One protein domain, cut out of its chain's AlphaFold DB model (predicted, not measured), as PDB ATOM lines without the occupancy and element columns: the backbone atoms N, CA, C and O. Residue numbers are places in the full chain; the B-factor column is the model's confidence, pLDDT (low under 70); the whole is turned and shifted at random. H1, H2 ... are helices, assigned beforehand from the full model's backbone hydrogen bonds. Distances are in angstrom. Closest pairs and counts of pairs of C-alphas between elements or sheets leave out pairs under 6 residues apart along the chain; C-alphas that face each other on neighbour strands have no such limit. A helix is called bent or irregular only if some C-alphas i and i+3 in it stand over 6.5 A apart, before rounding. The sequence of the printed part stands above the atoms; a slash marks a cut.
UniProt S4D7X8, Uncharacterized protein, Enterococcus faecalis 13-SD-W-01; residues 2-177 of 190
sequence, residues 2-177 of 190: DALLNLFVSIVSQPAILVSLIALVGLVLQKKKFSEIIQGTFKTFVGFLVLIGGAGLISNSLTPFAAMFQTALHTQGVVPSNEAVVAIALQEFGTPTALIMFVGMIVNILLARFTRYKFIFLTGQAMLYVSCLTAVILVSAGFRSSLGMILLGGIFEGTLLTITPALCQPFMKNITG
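This is residues 2 to 177 of the 190 residues of an uncharacterized protein of Enterococcus faecalis 13-SD-W-01 (UniProt S4D7X8). The long helix H3 runs along one side of a cluster of crossed helices, with H4b, H5 and H6 as its core and H4a between H3 and H5. H2 folds back along the first part of H3 as a hairpin, while residues 2 to 11 of H1 and residues 170 to 177 at the end of H6 stick out from the body. The printed part has 176 residues with six named helices, H1 to H6 in order along the chain, and no named strand; its class is all helix. It is only just compact, close to loose, with a radius of gyration of the C-alphas of 18.7 A and spans of 57 by 55 by 36 A.

H3, residues 34 to 73, is the longest helix at 56.5 A, from C-alpha 34 at (-28.923, 46.275, -21.444) to C-alpha 73 at (11.432, 56.905, -59.547). It has a kink of 29 degrees near residue 61 and is neither bent nor irregular, but only just: C-alphas 61 and 64 are 6.4 A apart. H2 is residues 15 to 29, 21.1 A, and H1 is residues 2 to 12, 15.0 A. H4, residues 82 to 114, was assigned as one helix by its hydrogen bonds but is bent, with C-alphas 92 and 95 8.0 A apart; its arms are H4a, residues 82 to 92, 16.0 A, and H4b, residues 95 to 114, 28.9 A. H5 is residues 124 to 140, 24.1 A. H6, residues 147 to 176, 40.8 A, ends at C-alpha 176 (1.291, 67.906, -18.709); it is irregular, with C-alphas 167 and 170 7.1 A apart, and has a kink of 52 degrees near residue 170.

H3 touches H2 with residues 36 to 49 alone, closest at the C-alphas of Ser 20 and Thr 41, 5.1 A; this hairpin has an only just steep tilt of 36 degrees, opposite ways. With residues 51 to 59 alone H3 touches H4a, closest at the C-alphas of Ala 55 and Ala 84, 4.6 A. H4b touches H6 at a steep tilt of 54 degrees, with the C-alphas of Gly 104 and Gly 158 closest at 3.9 A. H4b also touches H5, closest at the C-alphas of Thr 97 and Cys 132, 4.8 A. H1 and H3 are apart. Every O i to N i+4 pair is within hydrogen-bond range in H1, H2, H4b and H5; the counts are 34 of 36 in H3, 5 of 7 in H4a and 22 of 26 in H6.

The two C-alphas farthest apart, those of Ala 3 and Gly 177, are 59.7 A apart. The printed part has no cut and no long link. The mean pLDDT of the printed part is 88.3, and residues 76 to 80 are under 70.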
ATOM      1  N   ASP A   2     -21.900  17.894 -35.920       73.50
ATOM      2  CA  ASP A   2     -20.721  18.591 -36.466       73.50
ATOM      3  C   ASP A   2     -21.054  19.684 -37.486       73.50
ATOM      4  O   ASP A   2     -20.437  20.737 -37.468       73.50
ATOM      5  N   ALA A   3     -22.080  19.505 -38.327       75.88
ATOM      6  CA  ALA A   3     -22.482  20.534 -39.294       75.88
ATOM      7  C   ALA A   3     -23.007  21.823 -38.625       75.88
ATOM      8  O   ALA A   3     -22.675  22.921 -39.058       75.88
ATOM      9  N   LEU A   4     -23.787  21.691 -37.545       76.00
ATOM     10  CA  LEU A   4     -24.292  22.826 -36.760       76.00
ATOM     11  C   LEU A   4     -23.169  23.513 -35.977       76.00
ATOM     12  O   LEU A   4     -23.128  24.738 -35.903       76.00
ATOM     13  N   LEU A   5     -22.247  22.725 -35.423       75.62
ATOM     14  CA  LEU A   5     -21.102  23.231 -34.671       75.62
ATOM     15  C   LEU A   5     -20.111  23.947 -35.599       75.62
ATOM     16  O   LEU A   5     -19.685  25.055 -35.294       75.62
ATOM     17  N   ASN A   6     -19.838  23.382 -36.775       76.31
ATOM     18  CA  ASN A   6     -19.023  24.012 -37.812       76.31
ATOM     19  C   ASN A   6     -19.676  25.289 -38.344       76.31
ATOM     20  O   ASN A   6     -18.989  26.293 -38.467       76.31
ATOM     21  N   LEU A   7     -20.994  25.297 -38.581       76.75
ATOM     22  CA  LEU A   7     -21.716  26.512 -38.970       76.75
ATOM     23  C   LEU A   7     -21.564  27.610 -37.909       76.75
ATOM     24  O   LEU A   7     -21.256  28.753 -38.237       76.75
ATOM     25  N   PHE A   8     -21.741  27.259 -36.634       77.88
ATOM     26  CA  PHE A   8     -21.599  28.204 -35.532       77.88
ATOM     27  C   PHE A   8     -20.168  28.744 -35.425       77.88
ATOM     28  O   PHE A   8     -19.976  29.955 -35.328       77.88
ATOM     29  N   VAL A   9     -19.161  27.870 -35.512       76.00
ATOM     30  CA  VAL A   9     -17.745  28.262 -35.514       76.00
ATOM     31  C   VAL A   9     -17.440  29.166 -36.706       76.00
ATOM     32  O   VAL A   9     -16.867  30.229 -36.514       76.00
ATOM     33  N   SER A  10     -17.889  28.833 -37.916       73.25
ATOM     34  CA  SER A  10     -17.659  29.655 -39.111       73.25
ATOM     35  C   SER A  10     -18.285  31.050 -39.019       73.25
ATOM     36  O   SER A  10     -17.700  32.008 -39.527       73.25
ATOM     37  N   ILE A  11     -19.443  31.182 -38.365       77.75
ATOM     38  CA  ILE A  11     -20.086  32.480 -38.116       77.75
ATOM     39  C   ILE A  11     -19.306  33.261 -37.053       77.75
ATOM     40  O   ILE A  11     -18.961  34.419 -37.265       77.75
ATOM     41  N   VAL A  12     -18.993  32.638 -35.916       75.31
ATOM     42  CA  VAL A  12     -18.313  33.311 -34.796       75.31
ATOM     43  C   VAL A  12     -16.866  33.675 -35.131       75.31
ATOM     44  O   VAL A  12     -16.362  34.685 -34.643       75.31
ATOM     45  N   SER A  13     -16.201  32.904 -35.989       76.38
ATOM     46  CA  SER A  13     -14.837  33.180 -36.441       76.38
ATOM     47  C   SER A  13     -14.739  34.359 -37.408       76.38
ATOM     48  O   SER A  13     -13.623  34.800 -37.677       76.38
ATOM     49  N   GLN A  14     -15.857  34.920 -37.888       84.94
ATOM     50  CA  GLN A  14     -15.819  36.161 -38.662       84.94
ATOM     51  C   GLN A  14     -15.242  37.297 -37.802       84.94
ATOM     52  O   GLN A  14     -15.803  37.585 -36.741       84.94
ATOM     53  N   PRO A  15     -14.174  37.992 -38.239       83.62
ATOM     54  CA  PRO A  15     -13.497  38.999 -37.422       83.62
ATOM     55  C   PRO A  15     -14.430  40.079 -36.855       83.62
ATOM     56  O   PRO A  15     -14.360  40.389 -35.668       83.62
ATOM     57  N   ALA A  16     -15.368  40.589 -37.662       86.69
ATOM     58  CA  ALA A  16     -16.348  41.584 -37.219       86.69
ATOM     59  C   ALA A  16     -17.232  41.066 -36.072       86.69
ATOM     60  O   ALA A  16     -17.479  41.774 -35.093       86.69
ATOM     61  N   ILE A  17     -17.687  39.812 -36.179       89.75
ATOM     62  CA  ILE A  17     -18.526  39.161 -35.169       89.75
ATOM     63  C   ILE A  17     -17.698  38.921 -33.909       89.75
ATOM     64  O   ILE A  17     -18.108  39.334 -32.826       89.75
ATOM     65  N   LEU A  18     -16.502  38.351 -34.042       86.19
ATOM     66  CA  LEU A  18     -15.617  38.058 -32.920       86.19
ATOM     67  C   LEU A  18     -15.255  39.310 -32.106       86.19
ATOM     68  O   LEU A  18     -15.379  39.305 -30.882       86.19
ATOM     69  N   VAL A  19     -14.868  40.404 -32.770       86.81
ATOM     70  CA  VAL A  19     -14.537  41.676 -32.102       86.81
ATOM     71  C   VAL A  19     -15.771  42.258 -31.403       86.81
ATOM     72  O   VAL A  19     -15.669  42.747 -30.276       86.81
ATOM     73  N   SER A  20     -16.955  42.151 -32.014       91.56
ATOM     74  CA  SER A  20     -18.204  42.587 -31.376       91.56
ATOM     75  C   SER A  20     -18.569  41.746 -30.148       91.56
ATOM     76  O   SER A  20     -19.012  42.300 -29.144       91.56
ATOM     77  N   LEU A  21     -18.305  40.435 -30.161       91.38
ATOM     78  CA  LEU A  21     -18.509  39.558 -29.005       91.38
ATOM     79  C   LEU A  21     -17.559  39.901 -27.854       91.38
ATOM     80  O   LEU A  21     -17.984  39.922 -26.700       91.38
ATOM     81  N   ILE A  22     -16.299  40.234 -28.150       88.56
ATOM     82  CA  ILE A  22     -15.355  40.717 -27.130       88.56
ATOM     83  C   ILE A  22     -15.877  42.016 -26.497       88.56
ATOM     84  O   ILE A  22     -15.871  42.150 -25.271       88.56
ATOM     85  N   ALA A  23     -16.391  42.947 -27.306       91.44
ATOM     86  CA  ALA A  23     -17.004  44.174 -26.799       91.44
ATOM     87  C   ALA A  23     -18.254  43.894 -25.948       91.44
ATOM     88  O   ALA A  23     -18.404  44.487 -24.878       91.44
ATOM     89  N   LEU A  24     -19.111  42.957 -26.367       94.31
ATOM     90  CA  LEU A  24     -20.281  42.516 -25.606       94.31
ATOM     91  C   LEU A  24     -19.871  42.007 -24.222       94.31
ATOM     92  O   LEU A  24     -20.398  42.481 -23.215       94.31
ATOM     93  N   VAL A  25     -18.895  41.096 -24.161       92.00
ATOM     94  CA  VAL A  25     -18.362  40.568 -22.897       92.00
ATOM     95  C   VAL A  25     -17.806  41.704 -22.040       92.00
ATOM     96  O   VAL A  25     -18.135  41.800 -20.858       92.00
ATOM     97  N   GLY A  26     -17.035  42.619 -22.630       88.94
ATOM     98  CA  GLY A  26     -16.494  43.782 -21.928       88.94
ATOM     99  C   GLY A  26     -17.572  44.695 -21.333       88.94
ATOM    100  O   GLY A  26     -17.424  45.171 -20.208       88.94
ATOM    101  N   LEU A  27     -18.671  44.939 -22.048       93.44
ATOM    102  CA  LEU A  27     -19.785  45.774 -21.577       93.44
ATOM    103  C   LEU A  27     -20.611  45.076 -20.487       93.44
ATOM    104  O   LEU A  27     -21.022  45.726 -19.522       93.44
ATOM    105  N   VAL A  28     -20.802  43.759 -20.604       95.50
ATOM    106  CA  VAL A  28     -21.449  42.929 -19.575       95.50
ATOM    107  C   VAL A  28     -20.623  42.927 -18.287       95.50
ATOM    108  O   VAL A  28     -21.170  43.165 -17.211       95.50
ATOM    109  N   LEU A  29     -19.303  42.741 -18.380       91.19
ATOM    110  CA  LEU A  29     -18.398  42.776 -17.222       91.19
ATOM    111  C   LEU A  29     -18.366  44.155 -16.548       91.19
ATOM    112  O   LEU A  29     -18.278  44.245 -15.324       91.19
ATOM    113  N   GLN A  30     -18.513  45.228 -17.327       90.44
ATOM    114  CA  GLN A  30     -18.678  46.595 -16.821       90.44
ATOM    115  C   GLN A  30     -20.072  46.875 -16.234       90.44
ATOM    116  O   GLN A  30     -20.324  47.996 -15.790       90.44
ATOM    117  N   LYS A  31     -20.981  45.889 -16.231       95.50
ATOM    118  CA  LYS A  31     -22.361  45.993 -15.726       95.50
ATOM    119  C   LYS A  31     -23.132  47.168 -16.339       95.50
ATOM    120  O   LYS A  31     -23.891  47.855 -15.653       95.50
ATOM    121  N   LYS A  32     -22.914  47.424 -17.632       94.69
ATOM    122  CA  LYS A  32     -23.640  48.459 -18.380       94.69
ATOM    123  C   LYS A  32     -25.117  48.095 -18.529       94.69
ATOM    124  O   LYS A  32     -25.502  46.932 -18.395       94.69
ATOM    125  N   LYS A  33     -25.965  49.089 -18.806       96.50
ATOM    126  CA  LYS A  33     -27.399  48.847 -19.026       96.50
ATOM    127  C   LYS A  33     -27.588  47.984 -20.274       96.50
ATOM    128  O   LYS A  33     -26.835  48.111 -21.234       96.50
ATOM    129  N   PHE A  34     -28.640  47.167 -20.310       94.69
ATOM    130  CA  PHE A  34     -28.923  46.275 -21.444       94.69
ATOM    131  C   PHE A  34     -28.937  47.002 -22.803       94.69
ATOM    132  O   PHE A  34     -28.328  46.538 -23.763       94.69
ATOM    133  N   SER A  35     -29.547  48.192 -22.854       95.94
ATOM    134  CA  SER A  35     -29.550  49.043 -24.053       95.94
ATOM    135  C   SER A  35     -28.135  49.446 -24.493       95.94
ATOM    136  O   SER A  35     -27.817  49.393 -25.677       95.94
ATOM    137  N   GLU A  36     -27.248  49.773 -23.549       94.81
ATOM    138  CA  GLU A  36     -25.855  50.134 -23.840       94.81
ATOM    139  C   GLU A  36     -25.039  48.927 -24.316       94.81
ATOM    140  O   GLU A  36     -24.204  49.077 -25.204       94.81
ATOM    141  N   ILE A  37     -25.294  47.734 -23.764       96.81
ATOM    142  CA  ILE A  37     -24.637  46.488 -24.188       96.81
ATOM    143  C   ILE A  37     -24.968  46.193 -25.652       96.81
ATOM    144  O   ILE A  37     -24.057  45.986 -26.456       96.81
ATOM    145  N   ILE A  38     -26.255  46.224 -26.017       96.06
ATOM    146  CA  ILE A  38     -26.691  45.995 -27.401       96.06
ATOM    147  C   ILE A  38     -26.104  47.064 -28.320       96.06
ATOM    148  O   ILE A  38     -25.447  46.733 -29.306       96.06
ATOM    149  N   GLN A  39     -26.292  48.345 -27.990       95.56
ATOM    150  CA  GLN A  39     -25.804  49.439 -28.830       95.56
ATOM    151  C   GLN A  39     -24.287  49.396 -29.011       95.56
ATOM    152  O   GLN A  39     -23.808  49.605 -30.122       95.56
ATOM    153  N   GLY A  40     -23.529  49.131 -27.947       93.62
ATOM    154  CA  GLY A  40     -22.074  49.036 -28.010       93.62
ATOM    155  C   GLY A  40     -21.618  47.876 -28.889       93.62
ATOM    156  O   GLY A  40     -20.803  48.080 -29.782       93.62
ATOM    157  N   THR A  41     -22.223  46.699 -28.721       94.75
ATOM    158  CA  THR A  41     -21.938  45.512 -29.546       94.75
ATOM    159  C   THR A  41     -22.188  45.788 -31.031       94.75
ATOM    160  O   THR A  41     -21.313  45.551 -31.864       94.75
ATOM    161  N   PHE A  42     -23.350  46.360 -31.373       95.94
ATOM    162  CA  PHE A  42     -23.686  46.706 -32.758       95.94
ATOM    163  C   PHE A  42     -22.774  47.792 -33.332       95.94
ATOM    164  O   PHE A  42     -22.351  47.683 -34.481       95.94
ATOM    165  N   LYS A  43     -22.429  48.819 -32.548       94.19
ATOM    166  CA  LYS A  43     -21.480  49.860 -32.973       94.19
ATOM    167  C   LYS A  43     -20.107  49.273 -33.276       94.19
ATOM    168  O   LYS A  43     -19.511  49.649 -34.279       94.19
ATOM    169  N   THR A  44     -19.626  48.341 -32.456       91.50
ATOM    170  CA  THR A  44     -18.362  47.641 -32.710       91.50
ATOM    171  C   THR A  44     -18.434  46.816 -33.993       91.50
ATOM    172  O   THR A  44     -17.526  46.906 -34.817       91.50
ATOM    173  N   PHE A  45     -19.523  46.073 -34.202       92.75
ATOM    174  CA  PHE A  45     -19.732  45.286 -35.418       92.75
ATOM    175  C   PHE A  45     -19.742  46.162 -36.682       92.75
ATOM    176  O   PHE A  45     -18.949  45.946 -37.598       92.75
ATOM    177  N   VAL A  46     -20.593  47.195 -36.713       94.75
ATOM    178  CA  VAL A  46     -20.708  48.118 -37.854       94.75
ATOM    179  C   VAL A  46     -19.410  48.894 -38.067       94.75
ATOM    180  O   VAL A  46     -18.957  49.024 -39.200       94.75
ATOM    181  N   GLY A  47     -18.774  49.367 -36.993       90.62
ATOM    182  CA  GLY A  47     -17.504  50.087 -37.068       90.62
ATOM    183  C   GLY A  47     -16.395  49.254 -37.708       90.62
ATOM    184  O   GLY A  47     -15.646  49.767 -38.535       90.62
ATOM    185  N   PHE A  48     -16.330  47.957 -37.398       86.69
ATOM    186  CA  PHE A  48     -15.365  47.050 -38.015       86.69
ATOM    187  C   PHE A  48     -15.641  46.830 -39.514       86.69
ATOM    188  O   PHE A  48     -14.708  46.829 -40.315       86.69
ATOM    189  N   LEU A  49     -16.912  46.709 -39.920       89.31
ATOM    190  CA  LEU A  49     -17.282  46.615 -41.341       89.31
ATOM    191  C   LEU A  49     -16.915  47.885 -42.117       89.31
ATOM    192  O   LEU A  49     -16.372  47.800 -43.217       89.31
ATOM    193  N   VAL A  50     -17.175  49.057 -41.533       91.25
ATOM    194  CA  VAL A  50     -16.796  50.351 -42.121       91.25
ATOM    195  C   VAL A  50     -15.277  50.461 -42.261       91.25
ATOM    196  O   VAL A  50     -14.803  50.911 -43.301       91.25
ATOM    197  N   LEU A  51     -14.514  50.009 -41.261       87.25
ATOM    198  CA  LEU A  51     -13.049  49.995 -41.296       87.25
ATOM    199  C   LEU A  51     -12.521  49.155 -42.467       87.25
ATOM    200  O   LEU A  51     -11.700  49.644 -43.243       87.25
ATOM    201  N   ILE A  52     -13.017  47.924 -42.636       82.12
ATOM    202  CA  ILE A  52     -12.602  47.049 -43.745       82.12
ATOM    203  C   ILE A  52     -13.010  47.639 -45.098       82.12
ATOM    204  O   ILE A  52     -12.198  47.671 -46.025       82.12
ATOM    205  N   GLY A  53     -14.244  48.138 -45.217       86.12
ATOM    206  CA  GLY A  53     -14.729  48.748 -46.455       86.12
ATOM    207  C   GLY A  53     -13.912  49.976 -46.863       86.12
ATOM    208  O   GLY A  53     -13.485  50.085 -48.012       86.12
ATOM    209  N   GLY A  54     -13.631  50.872 -45.912       86.50
ATOM    210  CA  GLY A  54     -12.819  52.069 -46.139       86.50
ATOM    211  C   GLY A  54     -11.379  51.743 -46.534       86.50
ATOM    212  O   GLY A  54     -10.841  52.347 -47.462       86.50
ATOM    213  N   ALA A  55     -10.770  50.743 -45.900       82.50
ATOM    214  CA  ALA A  55      -9.431  50.295 -46.261       82.50
ATOM    215  C   ALA A  55      -9.340  49.723 -47.677       82.50
ATOM    216  O   ALA A  55      -8.357  49.981 -48.370       82.50
ATOM    217  N   GLY A  56     -10.372  49.006 -48.130       82.56
ATOM    218  CA  GLY A  56     -10.459  48.547 -49.516       82.56
ATOM    219  C   GLY A  56     -10.437  49.715 -50.507       82.56
ATOM    220  O   GLY A  56      -9.679  49.690 -51.474       82.56
ATOM    221  N   LEU A  57     -11.198  50.781 -50.234       87.50
ATOM    222  CA  LEU A  57     -11.221  51.985 -51.076       87.50
ATOM    223  C   LEU A  57      -9.857  52.693 -51.127       87.50
ATOM    224  O   LEU A  57      -9.393  53.066 -52.208       87.50
ATOM    225  N   ILE A  58      -9.204  52.853 -49.972       85.44
ATOM    226  CA  ILE A  58      -7.868  53.460 -49.884       85.44
ATOM    227  C   ILE A  58      -6.846  52.602 -50.634       85.44
ATOM    228  O   ILE A  58      -6.123  53.123 -51.481       85.44
ATOM    229  N   SER A  59      -6.814  51.288 -50.393       79.88
ATOM    230  CA  SER A  59      -5.869  50.378 -51.050       79.88
ATOM    231  C   SER A  59      -6.026  50.390 -52.567       79.88
ATOM    232  O   SER A  59      -5.034  50.531 -53.278       79.88
ATOM    233  N   ASN A  60      -7.263  50.327 -53.068       84.44
ATOM    234  CA  ASN A  60      -7.547  50.368 -54.504       84.44
ATOM    235  C   ASN A  60      -7.075  51.673 -55.161       84.44
ATOM    236  O   ASN A  60      -6.720  51.675 -56.337       84.44
ATOM    237  N   SER A  61      -7.047  52.771 -54.402       85.38
ATOM    238  CA  SER A  61      -6.541  54.067 -54.868       85.38
ATOM    239  C   SER A  61      -5.010  54.149 -54.788       85.38
ATOM    240  O   SER A  61      -4.373  54.761 -55.644       85.38
ATOM    241  N   LEU A  62      -4.402  53.512 -53.782       82.81
ATOM    242  CA  LEU A  62      -2.954  53.506 -53.566       82.81
ATOM    243  C   LEU A  62      -2.202  52.552 -54.500       82.81
ATOM    244  O   LEU A  62      -1.060  52.843 -54.841       82.81
ATOM    245  N   THR A  63      -2.799  51.444 -54.944       80.88
ATOM    246  CA  THR A  63      -2.154  50.499 -55.874       80.88
ATOM    247  C   THR A  63      -1.688  51.150 -57.189       80.88
ATOM    248  O   THR A  63      -0.504  51.020 -57.512       80.88
ATOM    249  N   PRO A  64      -2.533  51.880 -57.950       85.31
ATOM    250  CA  PRO A  64      -2.080  52.542 -59.175       85.31
ATOM    251  C   PRO A  64      -1.077  53.664 -58.882       85.31
ATOM    252  O   PRO A  64      -0.106  53.827 -59.616       85.31
ATOM    253  N   PHE A  65      -1.258  54.392 -57.776       83.31
ATOM    254  CA  PHE A  65      -0.321  55.427 -57.341       83.31
ATOM    255  C   PHE A  65       1.075  54.855 -57.043       83.31
ATOM    256  O   PHE A  65       2.079  55.403 -57.497       83.31
ATOM    257  N   ALA A  66       1.142  53.713 -56.351       79.81
ATOM    258  CA  ALA A  66       2.382  52.990 -56.090       79.81
ATOM    259  C   ALA A  66       3.072  52.580 -57.398       79.81
ATOM    260  O   ALA A  66       4.263  52.831 -57.561       79.81
ATOM    261  N   ALA A  67       2.326  52.016 -58.354       82.94
ATOM    262  CA  ALA A  67       2.866  51.600 -59.649       82.94
ATOM    263  C   ALA A  67       3.424  52.781 -60.465       82.94
ATOM    264  O   ALA A  67       4.497  52.675 -61.068       82.94
ATOM    265  N   MET A  68       2.740  53.932 -60.444       85.69
ATOM    266  CA  MET A  68       3.235  55.165 -61.064       85.69
ATOM    267  C   MET A  68       4.552  55.625 -60.433       85.69
ATOM    268  O   MET A  68       5.497  55.933 -61.156       85.69
ATOM    269  N   PHE A  69       4.639  55.629 -59.101       83.44
ATOM    270  CA  PHE A  69       5.849  56.018 -58.372       83.44
ATOM    271  C   PHE A  69       7.025  55.073 -58.632       83.44
ATOM    272  O   PHE A  69       8.133  55.544 -58.883       83.44
ATOM    273  N   GLN A  70       6.788  53.758 -58.636       82.88
ATOM    274  CA  GLN A  70       7.814  52.764 -58.966       82.88
ATOM    275  C   GLN A  70       8.344  52.963 -60.392       82.88
ATOM    276  O   GLN A  70       9.551  52.916 -60.623       82.88
ATOM    277  N   THR A  71       7.453  53.254 -61.347       84.88
ATOM    278  CA  THR A  71       7.837  53.526 -62.740       84.88
ATOM    279  C   THR A  71       8.650  54.816 -62.852       84.88
ATOM    280  O   THR A  71       9.703  54.824 -63.487       84.88
ATOM    281  N   ALA A  72       8.191  55.897 -62.216       86.19
ATOM    282  CA  ALA A  72       8.787  57.227 -62.339       86.19
ATOM    283  C   ALA A  72      10.116  57.387 -61.585       86.19
ATOM    284  O   ALA A  72      10.996  58.103 -62.053       86.19
ATOM    285  N   LEU A  73      10.261  56.750 -60.420       87.50
ATOM    286  CA  LEU A  73      11.432  56.905 -59.547       87.50
ATOM    287  C   LEU A  73      12.349  55.677 -59.534       87.50
ATOM    288  O   LEU A  73      13.357  55.685 -58.832       87.50
ATOM    289  N   HIS A  74      12.000  54.623 -60.280       82.38
ATOM    290  CA  HIS A  74      12.716  53.341 -60.306       82.38
ATOM    291  C   HIS A  74      12.927  52.741 -58.907       82.38
ATOM    292  O   HIS A  74      13.913  52.056 -58.634       82.38
ATOM    293  N   THR A  75      11.989  53.009 -58.003       77.25
ATOM    294  CA  THR A  75      11.991  52.492 -56.639       77.25
ATOM    295  C   THR A  75      11.201  51.190 -56.572       77.25
ATOM    296  O   THR A  75      10.217  51.005 -57.282       77.25
ATOM    297  N   GLN A  76      11.623  50.270 -55.705       65.69
ATOM    298  CA  GLN A  76      10.825  49.107 -55.317       65.69
ATOM    299  C   GLN A  76      10.254  49.367 -53.926       65.69
ATOM    300  O   GLN A  76      11.000  49.682 -53.001       65.69
ATOM    301  N   GLY A  77       8.936  49.255 -53.766       63.53
ATOM    302  CA  GLY A  77       8.322  49.441 -52.454       63.53
ATOM    303  C   GLY A  77       6.803  49.524 -52.478       63.53
ATOM    304  O   GLY A  77       6.185  49.785 -53.509       63.53
ATOM    305  N   VAL A  78       6.204  49.300 -51.314       66.62
ATOM    306  CA  VAL A  78       4.775  49.518 -51.066       66.62
ATOM    307  C   VAL A  78       4.561  50.939 -50.548       66.62
ATOM    308  O   VAL A  78       5.404  51.462 -49.821       66.62
ATOM    309  N   VAL A  79       3.443  51.572 -50.908       68.56
ATOM    310  CA  VAL A  79       3.096  52.883 -50.342       68.56
ATOM    311  C   VAL A  79       2.650  52.670 -48.893       68.56
ATOM    312  O   VAL A  79       1.686  51.933 -48.668       68.56
ATOM    313  N   PRO A  80       3.339  53.266 -47.904       67.75
ATOM    314  CA  PRO A  80       3.028  53.029 -46.504       67.75
ATOM    315  C   PRO A  80       1.683  53.669 -46.143       67.75
ATOM    316  O   PRO A  80       1.546  54.887 -46.093       67.75
ATOM    317  N   SER A  81       0.691  52.825 -45.869       74.38
ATOM    318  CA  SER A  81      -0.562  53.203 -45.216       74.38
ATOM    319  C   SER A  81      -0.854  52.172 -44.137       74.38
ATOM    320  O   SER A  81      -1.240  51.040 -44.437       74.38
ATOM    321  N   ASN A  82      -0.637  52.556 -42.878       74.25
ATOM    322  CA  ASN A  82      -0.848  51.672 -41.731       74.25
ATOM    323  C   ASN A  82      -2.295  51.168 -41.700       74.25
ATOM    324  O   ASN A  82      -2.546  49.987 -41.480       74.25
ATOM    325  N   GLU A  83      -3.238  52.058 -41.989       75.00
ATOM    326  CA  GLU A  83      -4.670  51.799 -41.979       75.00
ATOM    327  C   GLU A  83      -5.065  50.793 -43.061       75.00
ATOM    328  O   GLU A  83      -5.767  49.827 -42.762       75.00
ATOM    329  N   ALA A  84      -4.603  50.981 -44.302       75.81
ATOM    330  CA  ALA A  84      -4.944  50.085 -45.403       75.81
ATOM    331  C   ALA A  84      -4.311  48.697 -45.218       75.81
ATOM    332  O   ALA A  84      -5.000  47.686 -45.347       75.81
ATOM    333  N   VAL A  85      -3.024  48.643 -44.857       81.06
ATOM    334  CA  VAL A  85      -2.295  47.378 -44.680       81.06
ATOM    335  C   VAL A  85      -2.885  46.560 -43.534       81.06
ATOM    336  O   VAL A  85      -3.180  45.378 -43.718       81.06
ATOM    337  N   VAL A  86      -3.112  47.173 -42.367       85.81
ATOM    338  CA  VAL A  86      -3.670  46.456 -41.212       85.81
ATOM    339  C   VAL A  86      -5.094  45.991 -41.492       85.81
ATOM    340  O   VAL A  86      -5.444  44.862 -41.172       85.81
ATOM    341  N   ALA A  87      -5.929  46.818 -42.113       82.38
ATOM    342  CA  ALA A  87      -7.307  46.436 -42.392       82.38
ATOM    343  C   ALA A  87      -7.439  45.317 -43.435       82.38
ATOM    344  O   ALA A  87      -8.357  44.503 -43.329       82.38
ATOM    345  N   ILE A  88      -6.524  45.233 -44.405       82.56
ATOM    346  CA  ILE A  88      -6.434  44.076 -45.307       82.56
ATOM    347  C   ILE A  88      -5.972  42.845 -44.527       82.56
ATOM    348  O   ILE A  88      -6.615  41.800 -44.605       82.56
ATOM    349  N   ALA A  89      -4.926  42.975 -43.708       88.00
ATOM    350  CA  ALA A  89      -4.439  41.879 -42.874       88.00
ATOM    351  C   ALA A  89      -5.516  41.361 -41.904       88.00
ATOM    352  O   ALA A  89      -5.595  40.164 -41.653       88.00
ATOM    353  N   LEU A  90      -6.406  42.221 -41.403       87.12
ATOM    354  CA  LEU A  90      -7.530  41.829 -40.550       87.12
ATOM    355  C   LEU A  90      -8.554  40.921 -41.249       87.12
ATOM    356  O   LEU A  90      -9.297  40.229 -40.554       87.12
ATOM    357  N   GLN A  91      -8.607  40.889 -42.583       84.81
ATOM    358  CA  GLN A  91      -9.484  39.959 -43.302       84.81
ATOM    359  C   GLN A  91      -8.982  38.516 -43.180       84.81
ATOM    360  O   GLN A  91      -9.783  37.599 -43.021       84.81
ATOM    361  N   GLU A  92      -7.663  38.324 -43.191       86.25
ATOM    362  CA  GLU A  92      -7.022  37.007 -43.115       86.25
ATOM    363  C   GLU A  92      -6.677  36.614 -41.668       86.25
ATOM    364  O   GLU A  92      -6.933  35.496 -41.222       86.25
ATOM    365  N   PHE A  93      -6.158  37.564 -40.890       89.75
ATOM    366  CA  PHE A  93      -5.644  37.361 -39.536       89.75
ATOM    367  C   PHE A  93      -6.568  37.919 -38.450       89.75
ATOM    368  O   PHE A  93      -6.172  38.005 -37.287       89.75
ATOM    369  N   GLY A  94      -7.803  38.305 -38.773       88.00
ATOM    370  CA  GLY A  94      -8.694  38.967 -37.819       88.00
ATOM    371  C   GLY A  94      -9.025  38.126 -36.584       88.00
ATOM    372  O   GLY A  94      -9.037  38.651 -35.471       88.00
ATOM    373  N   THR A  95      -9.213  36.812 -36.745       88.88
ATOM    374  CA  THR A  95      -9.449  35.891 -35.622       88.88
ATOM    375  C   THR A  95      -8.266  35.834 -34.645       88.88
ATOM    376  O   THR A  95      -8.471  36.158 -33.472       88.88
ATOM    377  N   PRO A  96      -7.030  35.471 -35.060       92.19
ATOM    378  CA  PRO A  96      -5.892  35.469 -34.142       92.19
ATOM    379  C   PRO A  96      -5.592  36.867 -33.594       92.19
ATOM    380  O   PRO A  96      -5.255  36.982 -32.421       92.19
ATOM    381  N   THR A  97      -5.798  37.923 -34.386       93.25
ATOM    382  CA  THR A  97      -5.636  39.316 -33.945       93.25
ATOM    383  C   THR A  97      -6.544  39.648 -32.764       93.25
ATOM    384  O   THR A  97      -6.069  40.104 -31.731       93.25
ATOM    385  N   ALA A  98      -7.848  39.397 -32.885       91.44
ATOM    386  CA  ALA A  98      -8.813  39.700 -31.831       91.44
ATOM    387  C   ALA A  98      -8.537  38.907 -30.542       91.44
ATOM    388  O   ALA A  98      -8.704  39.431 -29.439       91.44
ATOM    389  N   LEU A  99      -8.091  37.654 -30.672       92.25
ATOM    390  CA  LEU A  99      -7.738  36.809 -29.529       92.25
ATOM    391  C   LEU A  99      -6.440  37.269 -28.852       92.25
ATOM    392  O   LEU A  99      -6.389  37.304 -27.624       92.25
ATOM    393  N   ILE A 100      -5.427  37.655 -29.632       95.94
ATOM    394  CA  ILE A 100      -4.189  38.259 -29.121       95.94
ATOM    395  C   ILE A 100      -4.522  39.549 -28.367       95.94
ATOM    396  O   ILE A 100      -4.180  39.625 -27.190       95.94
ATOM    397  N   MET A 101      -5.318  40.448 -28.958       94.31
ATOM    398  CA  MET A 101      -5.782  41.693 -28.327       94.31
ATOM    399  C   MET A 101      -6.457  41.443 -26.977       94.31
ATOM    400  O   MET A 101      -6.212  42.139 -25.990       94.31
ATOM    401  N   PHE A 102      -7.329  40.434 -26.921       92.75
ATOM    402  CA  PHE A 102      -8.043  40.074 -25.702       92.75
ATOM    403  C   PHE A 102      -7.089  39.590 -24.604       92.75
ATOM    404  O   PHE A 102      -7.161  40.065 -23.468       92.75
ATOM    405  N   VAL A 103      -6.166  38.685 -24.940       95.88
ATOM    406  CA  VAL A 103      -5.144  38.207 -23.999       95.88
ATOM    407  C   VAL A 103      -4.202  39.345 -23.597       95.88
ATOM    408  O   VAL A 103      -3.899  39.481 -22.414       95.88
ATOM    409  N   GLY A 104      -3.799  40.203 -24.535       96.00
ATOM    410  CA  GLY A 104      -2.960  41.373 -24.298       96.00
ATOM    411  C   GLY A 104      -3.577  42.346 -23.307       96.00
ATOM    412  O   GLY A 104      -2.908  42.765 -22.362       96.00
ATOM    413  N   MET A 105      -4.875  42.621 -23.427       93.81
ATOM    414  CA  MET A 105      -5.598  43.446 -22.460       93.81
ATOM    415  C   MET A 105      -5.646  42.797 -21.068       93.81
ATOM    416  O   MET A 105      -5.420  43.473 -20.063       93.81
ATOM    417  N   ILE A 106      -5.885  41.482 -20.982       94.94
ATOM    418  CA  ILE A 106      -5.837  40.756 -19.701       94.94
ATOM    419  C   ILE A 106      -4.445  40.881 -19.074       94.94
ATOM    420  O   ILE A 106      -4.330  41.233 -17.900       94.94
ATOM    421  N   VAL A 107      -3.387  40.637 -19.848       96.88
ATOM    422  CA  VAL A 107      -1.999  40.752 -19.388       96.88
ATOM    423  C   VAL A 107      -1.690  42.181 -18.939       96.88
ATOM    424  O   VAL A 107      -1.144  42.356 -17.852       96.88
ATOM    425  N   ASN A 108      -2.098  43.207 -19.693       95.62
ATOM    426  CA  ASN A 108      -1.916  44.615 -19.327       95.62
ATOM    427  C   ASN A 108      -2.578  44.942 -17.975       95.62
ATOM    428  O   ASN A 108      -1.940  45.532 -17.099       95.62
ATOM    429  N   ILE A 109      -3.815  44.482 -17.757       94.56
ATOM    430  CA  ILE A 109      -4.534  44.644 -16.483       94.56
ATOM    431  C   ILE A 109      -3.823  43.903 -15.344       94.56
ATOM    432  O   ILE A 109      -3.673  44.453 -14.251       94.56
ATOM    433  N   LEU A 110      -3.374  42.664 -15.571       96.25
ATOM    434  CA  LEU A 110      -2.655  41.877 -14.564       96.25
ATOM    435  C   LEU A 110      -1.329  42.543 -14.181       96.25
ATOM    436  O   LEU A 110      -1.037  42.684 -12.992       96.25
ATOM    437  N   LEU A 111      -0.560  43.014 -15.163       96.06
ATOM    438  CA  LEU A 111       0.685  43.738 -14.925       96.06
ATOM    439  C   LEU A 111       0.425  45.038 -14.160       96.06
ATOM    440  O   LEU A 111       1.112  45.306 -13.173       96.06
ATOM    441  N   ALA A 112      -0.603  45.800 -14.528       94.56
ATOM    442  CA  ALA A 112      -0.989  46.996 -13.789       94.56
ATOM    443  C   ALA A 112      -1.453  46.687 -12.360       94.56
ATOM    444  O   ALA A 112      -1.198  47.462 -11.434       94.56
ATOM    445  N   ARG A 113      -2.087  45.536 -12.129       94.75
ATOM    446  CA  ARG A 113      -2.510  45.124 -10.789       94.75
ATOM    447  C   ARG A 113      -1.327  44.727  -9.910       94.75
ATOM    448  O   ARG A 113      -1.199  45.264  -8.810       94.75
ATOM    449  N   PHE A 114      -0.467  43.832 -10.388       96.00
ATOM    450  CA  PHE A 114       0.551  43.178  -9.559       96.00
ATOM    451  C   PHE A 114       1.932  43.839  -9.595       96.00
ATOM    452  O   PHE A 114       2.712  43.648  -8.667       96.00
ATOM    453  N   THR A 115       2.246  44.649 -10.609       94.31
ATOM    454  CA  THR A 115       3.545  45.339 -10.702       94.31
ATOM    455  C   THR A 115       3.455  46.810 -10.288       94.31
ATOM    456  O   THR A 115       2.373  47.347 -10.036       94.31
ATOM    457  N   ARG A 116       4.605  47.497 -10.232       91.81
ATOM    458  CA  ARG A 116       4.683  48.953 -10.010       91.81
ATOM    459  C   ARG A 116       4.192  49.794 -11.199       91.81
ATOM    460  O   ARG A 116       3.976  50.990 -11.038       91.81
ATOM    461  N   TYR A 117       4.026  49.196 -12.380       91.38
ATOM    462  CA  TYR A 117       3.654  49.895 -13.611       91.38
ATOM    463  C   TYR A 117       2.132  50.006 -13.732       91.38
ATOM    464  O   TYR A 117       1.486  49.125 -14.287       91.38
ATOM    465  N   LYS A 118       1.539  51.079 -13.200       90.75
ATOM    466  CA  LYS A 118       0.077  51.269 -13.109       90.75
ATOM    467  C   LYS A 118      -0.555  51.859 -14.381       90.75
ATOM    468  O   LYS A 118      -1.387  52.756 -14.296       90.75
ATOM    469  N   PHE A 119      -0.159  51.367 -15.554       90.94
ATOM    470  CA  PHE A 119      -0.630  51.878 -16.846       90.94
ATOM    471  C   PHE A 119      -1.623  50.914 -17.489       90.94
ATOM    472  O   PHE A 119      -1.276  49.766 -17.768       90.94
ATOM    473  N   ILE A 120      -2.837  51.404 -17.743       91.62
ATOM    474  CA  ILE A 120      -3.845  50.709 -18.545       91.62
ATOM    475  C   ILE A 120      -3.902  51.376 -19.913       91.62
ATOM    476  O   ILE A 120      -4.155  52.579 -20.011       91.62
ATOM    477  N   PHE A 121      -3.657  50.602 -20.962       88.31
ATOM    478  CA  PHE A 121      -3.642  51.118 -22.321       88.31
ATOM    479  C   PHE A 121      -5.069  51.140 -22.874       88.31
ATOM    480  O   PHE A 121      -5.680  50.103 -23.110       88.31
ATOM    481  N   LEU A 122      -5.628  52.337 -23.045       84.62
ATOM    482  CA  LEU A 122      -7.037  52.512 -23.425       84.62
ATOM    483  C   LEU A 122      -7.240  52.772 -24.928       84.62
ATOM    484  O   LEU A 122      -8.379  52.831 -25.393       84.62
ATOM    485  N   THR A 123      -6.164  52.898 -25.708       85.75
ATOM    486  CA  THR A 123      -6.236  53.195 -27.147       85.75
ATOM    487  C   THR A 123      -6.525  51.928 -27.957       85.75
ATOM    488  O   THR A 123      -5.617  51.241 -28.424       85.75
ATOM    489  N   GLY A 124      -7.811  51.616 -28.136       83.00
ATOM    490  CA  GLY A 124      -8.276  50.381 -28.781       83.00
ATOM    491  C   GLY A 124      -7.762  50.146 -30.206       83.00
ATOM    492  O   GLY A 124      -7.319  49.045 -30.511       83.00
ATOM    493  N   GLN A 125      -7.769  51.168 -31.070       83.19
ATOM    494  CA  GLN A 125      -7.268  51.039 -32.449       83.19
ATOM    495  C   GLN A 125      -5.783  50.651 -32.477       83.19
ATOM    496  O   GLN A 125      -5.389  49.756 -33.218       83.19
ATOM    497  N   ALA A 126      -4.962  51.308 -31.655       85.06
ATOM    498  CA  ALA A 126      -3.533  51.029 -31.583       85.06
ATOM    499  C   ALA A 126      -3.262  49.606 -31.068       85.06
ATOM    500  O   ALA A 126      -2.413  48.921 -31.633       85.06
ATOM    501  N   MET A 127      -4.014  49.139 -30.061       89.19
ATOM    502  CA  MET A 127      -3.946  47.742 -29.609       89.19
ATOM    503  C   MET A 127      -4.278  46.783 -30.751       89.19
ATOM    504  O   MET A 127      -3.470  45.922 -31.071       89.19
ATOM    505  N   LEU A 128      -5.390  47.007 -31.460       89.25
ATOM    506  CA  LEU A 128      -5.775  46.185 -32.610       89.25
ATOM    507  C   LEU A 128      -4.668  46.114 -33.678       89.25
ATOM    508  O   LEU A 128      -4.440  45.055 -34.260       89.25
ATOM    509  N   TYR A 129      -3.966  47.220 -33.930       88.81
ATOM    510  CA  TYR A 129      -2.882  47.269 -34.915       88.81
ATOM    511  C   TYR A 129      -1.663  46.470 -34.452       88.81
ATOM    512  O   TYR A 129      -1.141  45.656 -35.214       88.81
ATOM    513  N   VAL A 130      -1.238  46.648 -33.199       91.94
ATOM    514  CA  VAL A 130      -0.118  45.892 -32.614       91.94
ATOM    515  C   VAL A 130      -0.450  44.404 -32.542       91.94
ATOM    516  O   VAL A 130       0.379  43.579 -32.931       91.94
ATOM    517  N   SER A 131      -1.665  44.053 -32.117       94.50
ATOM    518  CA  SER A 131      -2.185  42.686 -32.148       94.50
ATOM    519  C   SER A 131      -2.092  42.085 -33.554       94.50
ATOM    520  O   SER A 131      -1.632  40.956 -33.716       94.50
ATOM    521  N   CYS A 132      -2.514  42.840 -34.577       93.62
ATOM    522  CA  CYS A 132      -2.554  42.368 -35.959       93.62
ATOM    523  C   CYS A 132      -1.152  42.114 -36.501       93.62
ATOM    524  O   CYS A 132      -0.869  41.030 -37.002       93.62
ATOM    525  N   LEU A 133      -0.246  43.076 -36.325       92.88
ATOM    526  CA  LEU A 133       1.146  42.922 -36.738       92.88
ATOM    527  C   LEU A 133       1.830  41.772 -35.996       92.88
ATOM    528  O   LEU A 133       2.546  40.988 -36.611       92.88
ATOM    529  N   THR A 134       1.556  41.610 -34.699       94.81
ATOM    530  CA  THR A 134       2.062  40.474 -33.915       94.81
ATOM    531  C   THR A 134       1.557  39.147 -34.483       94.81
ATOM    532  O   THR A 134       2.343  38.216 -34.655       94.81
ATOM    533  N   ALA A 135       0.268  39.063 -34.831       94.75
ATOM    534  CA  ALA A 135      -0.309  37.883 -35.468       94.75
ATOM    535  C   ALA A 135       0.373  37.580 -36.811       94.75
ATOM    536  O   ALA A 135       0.836  36.460 -37.016       94.75
ATOM    537  N   VAL A 136       0.494  38.581 -37.687       93.44
ATOM    538  CA  VAL A 136       1.128  38.452 -39.008       93.44
ATOM    539  C   VAL A 136       2.577  37.985 -38.884       93.44
ATOM    540  O   VAL A 136       2.976  37.052 -39.579       93.44
ATOM    541  N   ILE A 137       3.360  38.583 -37.979       93.56
ATOM    542  CA  ILE A 137       4.772  38.230 -37.769       93.56
ATOM    543  C   ILE A 137       4.902  36.787 -37.283       93.56
ATOM    544  O   ILE A 137       5.704  36.029 -37.824       93.56
ATOM    545  N   LEU A 138       4.106  36.386 -36.288       93.75
ATOM    546  CA  LEU A 138       4.158  35.031 -35.743       93.75
ATOM    547  C   LEU A 138       3.739  33.984 -36.787       93.75
ATOM    548  O   LEU A 138       4.433  32.977 -36.934       93.75
ATOM    549  N   VAL A 139       2.668  34.224 -37.555       90.75
ATOM    550  CA  VAL A 139       2.277  33.302 -38.638       90.75
ATOM    551  C   VAL A 139       3.362  33.231 -39.713       90.75
ATOM    552  O   VAL A 139       3.743  32.136 -40.124       90.75
ATOM    553  N   SER A 140       3.915  34.376 -40.119       88.56
ATOM    554  CA  SER A 140       4.993  34.438 -41.117       88.56
ATOM    555  C   SER A 140       6.271  33.733 -40.646       88.56
ATOM    556  O   SER A 140       7.001  33.174 -41.458       88.56
ATOM    557  N   ALA A 141       6.520  33.696 -39.335       91.31
ATOM    558  CA  ALA A 141       7.612  32.938 -38.720       91.31
ATOM    559  C   ALA A 141       7.338  31.419 -38.624       91.31
ATOM    560  O   ALA A 141       8.145  30.683 -38.060       91.31
ATOM    561  N   GLY A 142       6.213  30.934 -39.161       88.88
ATOM    562  CA  GLY A 142       5.853  29.515 -39.212       88.88
ATOM    563  C   GLY A 142       5.027  29.021 -38.022       88.88
ATOM    564  O   GLY A 142       4.773  27.816 -37.915       88.88
ATOM    565  N   PHE A 143       4.576  29.908 -37.128       88.94
ATOM    566  CA  PHE A 143       3.682  29.505 -36.045       88.94
ATOM    567  C   PHE A 143       2.283  29.221 -36.591       88.94
ATOM    568  O   PHE A 143       1.684  30.020 -37.306       88.94
ATOM    569  N   ARG A 144       1.718  28.077 -36.197       84.56
ATOM    570  CA  ARG A 144       0.302  27.786 -36.440       84.56
ATOM    571  C   ARG A 144      -0.557  28.621 -35.492       84.56
ATOM    572  O   ARG A 144      -0.192  28.752 -34.319       84.56
ATOM    573  N   SER A 145      -1.723  29.064 -35.973       78.62
ATOM    574  CA  SER A 145      -2.798  29.716 -35.202       78.62
ATOM    575  C   SER A 145      -3.343  28.800 -34.103       78.62
ATOM    576  O   SER A 145      -4.413  28.208 -34.203       78.62
ATOM    577  N   SER A 146      -2.544  28.642 -33.059       89.44
ATOM    578  CA  SER A 146      -2.735  27.741 -31.933       89.44
ATOM    579  C   SER A 146      -2.846  28.551 -30.651       89.44
ATOM    580  O   SER A 146      -2.426  29.709 -30.590       89.44
ATOM    581  N   LEU A 147      -3.366  27.928 -29.594       91.19
ATOM    582  CA  LEU A 147      -3.457  28.570 -28.284       91.19
ATOM    583  C   LEU A 147      -2.093  29.107 -27.811       91.19
ATOM    584  O   LEU A 147      -2.027  30.204 -27.270       91.19
ATOM    585  N   GLY A 148      -1.004  28.377 -28.077       92.81
ATOM    586  CA  GLY A 148       0.351  28.811 -27.729       92.81
ATOM    587  C   GLY A 148       0.768  30.105 -28.433       92.81
ATOM    588  O   GLY A 148       1.318  30.994 -27.790       92.81
ATOM    589  N   MET A 149       0.446  30.250 -29.721       94.44
ATOM    590  CA  MET A 149       0.712  31.478 -30.480       94.44
ATOM    591  C   MET A 149      -0.085  32.663 -29.925       94.44
ATOM    592  O   MET A 149       0.471  33.743 -29.743       94.44
ATOM    593  N   ILE A 150      -1.371  32.457 -29.623       95.25
ATOM    594  CA  ILE A 150      -2.246  33.504 -29.075       95.25
ATOM    595  C   ILE A 150      -1.738  33.972 -27.708       95.25
ATOM    596  O   ILE A 150      -1.671  35.171 -27.454       95.25
ATOM    597  N   LEU A 151      -1.347  33.036 -26.838       96.25
ATOM    598  CA  LEU A 151      -0.802  33.364 -25.522       96.25
ATOM    599  C   LEU A 151       0.535  34.095 -25.631       96.25
ATOM    600  O   LEU A 151       0.726  35.099 -24.953       96.25
ATOM    601  N   LEU A 152       1.439  33.636 -26.499       96.19
ATOM    602  CA  LEU A 152       2.722  34.298 -26.727       96.19
ATOM    603  C   LEU A 152       2.528  35.727 -27.250       96.19
ATOM    604  O   LEU A 152       3.106  36.664 -26.701       96.19
ATOM    605  N   GLY A 153       1.680  35.893 -28.268       96.38
ATOM    606  CA  GLY A 153       1.354  37.194 -28.845       96.38
ATOM    607  C   GLY A 153       0.694  38.127 -27.834       96.38
ATOM    608  O   GLY A 153       1.106  39.275 -27.709       96.38
ATOM    609  N   GLY A 154      -0.264  37.630 -27.050       96.75
ATOM    610  CA  GLY A 154      -0.930  38.417 -26.014       96.75
ATOM    611  C   GLY A 154      -0.007  38.787 -24.849       96.75
ATOM    612  O   GLY A 154      -0.078  39.901 -24.340       96.75
ATOM    613  N   ILE A 155       0.911  37.909 -24.435       97.31
ATOM    614  CA  ILE A 155       1.922  38.249 -23.420       97.31
ATOM    615  C   ILE A 155       2.844  39.353 -23.939       97.31
ATOM    616  O   ILE A 155       3.097  40.321 -23.217       97.31
ATOM    617  N   PHE A 156       3.325  39.221 -25.177       96.25
ATOM    618  CA  PHE A 156       4.145  40.242 -25.823       96.25
ATOM    619  C   PHE A 156       3.406  41.581 -25.891       96.25
ATOM    620  O   PHE A 156       3.912  42.590 -25.399       96.25
ATOM    621  N   GLU A 157       2.184  41.575 -26.420       95.06
ATOM    622  CA  GLU A 157       1.363  42.770 -26.555       95.06
ATOM    623  C   GLU A 157       1.073  43.410 -25.197       95.06
ATOM    624  O   GLU A 157       1.407  44.572 -24.987       95.06
ATOM    625  N   GLY A 158       0.518  42.673 -24.234       94.69
ATOM    626  CA  GLY A 158       0.170  43.226 -22.923       94.69
ATOM    627  C   GLY A 158       1.372  43.815 -22.186       94.69
ATOM    628  O   GLY A 158       1.256  44.854 -21.534       94.69
ATOM    629  N   THR A 159       2.547  43.203 -22.355       94.94
ATOM    630  CA  THR A 159       3.815  43.728 -21.834       94.94
ATOM    631  C   THR A 159       4.201  45.034 -22.525       94.94
ATOM    632  O   THR A 159       4.523  46.013 -21.848       94.94
ATOM    633  N   LEU A 160       4.115  45.093 -23.857       93.44
ATOM    634  CA  LEU A 160       4.389  46.304 -24.632       93.44
ATOM    635  C   LEU A 160       3.446  47.451 -24.234       93.44
ATOM    636  O   LEU A 160       3.893  48.581 -24.026       93.44
ATOM    637  N   LEU A 161       2.160  47.155 -24.045       92.00
ATOM    638  CA  LEU A 161       1.134  48.115 -23.629       92.00
ATOM    639  C   LEU A 161       1.341  48.633 -22.196       92.00
ATOM    640  O   LEU A 161       0.890  49.729 -21.870       92.00
ATOM    641  N   THR A 162       2.037  47.888 -21.334       93.00
ATOM    642  CA  THR A 162       2.400  48.341 -19.978       93.00
ATOM    643  C   THR A 162       3.716  49.118 -19.958       93.00
ATOM    644  O   THR A 162       3.826  50.127 -19.257       93.00
ATOM    645  N   ILE A 163       4.729  48.651 -20.689       92.56
ATOM    646  CA  ILE A 163       6.082  49.221 -20.640       92.56
ATOM    647  C   ILE A 163       6.169  50.504 -21.459       92.56
ATOM    648  O   ILE A 163       6.774  51.470 -20.999       92.56
ATOM    649  N   THR A 164       5.559  50.557 -22.645       92.00
ATOM    650  CA  THR A 164       5.704  51.733 -23.513       92.00
ATOM    651  C   THR A 164       5.164  53.020 -22.883       92.00
ATOM    652  O   THR A 164       5.891  54.013 -22.901       92.00
ATOM    653  N   PRO A 165       4.002  53.041 -22.197       91.25
ATOM    654  CA  PRO A 165       3.581  54.239 -21.481       91.25
ATOM    655  C   PRO A 165       4.462  54.515 -20.257       91.25
ATOM    656  O   PRO A 165       4.659  55.668 -19.884       91.25
ATOM    657  N   ALA A 166       5.045  53.492 -19.625       90.94
ATOM    658  CA  ALA A 166       5.976  53.714 -18.522       90.94
ATOM    659  C   ALA A 166       7.244  54.457 -18.977       90.94
ATOM    660  O   ALA A 166       7.736  55.315 -18.243       90.94
ATOM    661  N   LEU A 167       7.740  54.165 -20.184       91.62
ATOM    662  CA  LEU A 167       8.875  54.864 -20.792       91.62
ATOM    663  C   LEU A 167       8.536  56.320 -21.131       91.62
ATOM    664  O   LEU A 167       9.357  57.206 -20.909       91.62
ATOM    665  N   CYS A 168       7.318  56.583 -21.609       91.44
ATOM    666  CA  CYS A 168       6.870  57.938 -21.932       91.44
ATOM    667  C   CYS A 168       6.515  58.781 -20.693       91.44
ATOM    668  O   CYS A 168       6.464  60.008 -20.788       91.44
ATOM    669  N   GLN A 169       6.284  58.159 -19.530       92.31
ATOM    670  CA  GLN A 169       5.771  58.844 -18.337       92.31
ATOM    671  C   GLN A 169       6.614  60.045 -17.869       92.31
ATOM    672  O   GLN A 169       6.021  61.078 -17.555       92.31
ATOM    673  N   PRO A 170       7.961  59.984 -17.813       91.81
ATOM    674  CA  PRO A 170       8.765  61.130 -17.387       91.81
ATOM    675  C   PRO A 170       8.585  62.343 -18.310       91.81
ATOM    676  O   PRO A 170       8.461  63.471 -17.834       91.81
ATOM    677  N   PHE A 171       8.503  62.106 -19.622       92.00
ATOM    678  CA  PHE A 171       8.273  63.153 -20.616       92.00
ATOM    679  C   PHE A 171       6.854  63.709 -20.511       92.00
ATOM    680  O   PHE A 171       6.667  64.923 -20.456       92.00
ATOM    681  N   MET A 172       5.857  62.830 -20.381       92.62
ATOM    682  CA  MET A 172       4.463  63.234 -20.195       92.62
ATOM    683  C   MET A 172       4.267  64.069 -18.935       92.62
ATOM    684  O   MET A 172       3.522  65.047 -18.967       92.62
ATOM    685  N   LYS A 173       4.974  63.757 -17.845       93.25
ATOM    686  CA  LYS A 173       4.927  64.555 -16.617       93.25
ATOM    687  C   LYS A 173       5.454  65.974 -16.829       93.25
ATOM    688  O   LYS A 173       4.842  66.921 -16.344       93.25
ATOM    689  N   ASN A 174       6.548  66.124 -17.574       93.00
ATOM    690  CA  ASN A 174       7.106  67.439 -17.896       93.00
ATOM    691  C   ASN A 174       6.176  68.256 -18.805       93.00
ATOM    692  O   ASN A 174       6.074  69.465 -18.636       93.00
ATOM    693  N   ILE A 175       5.480  67.600 -19.738       92.12
ATOM    694  CA  ILE A 175       4.578  68.260 -20.697       92.12
ATOM    695  C   ILE A 175       3.243  68.646 -20.045       92.12
ATOM    696  O   ILE A 175       2.739  69.745 -20.252       92.12
ATOM    697  N   THR A 176       2.648  67.740 -19.267       90.88
ATOM    698  CA  THR A 176       1.291  67.906 -18.709       90.88
ATOM    699  C   THR A 176       1.262  68.520 -17.311       90.88
ATOM    700  O   THR A 176       0.189  68.853 -16.807       90.88
ATOM    701  N   GLY A 177       2.417  68.614 -16.647       90.81
ATOM    702  CA  GLY A 177       2.532  69.100 -15.273       90.81
ATOM    703  C   GLY A 177       1.917  68.178 -14.211       90.81
ATOM    704  O   GLY A 177       1.863  68.554 -13.042       90.81
TER     705      GLY A 177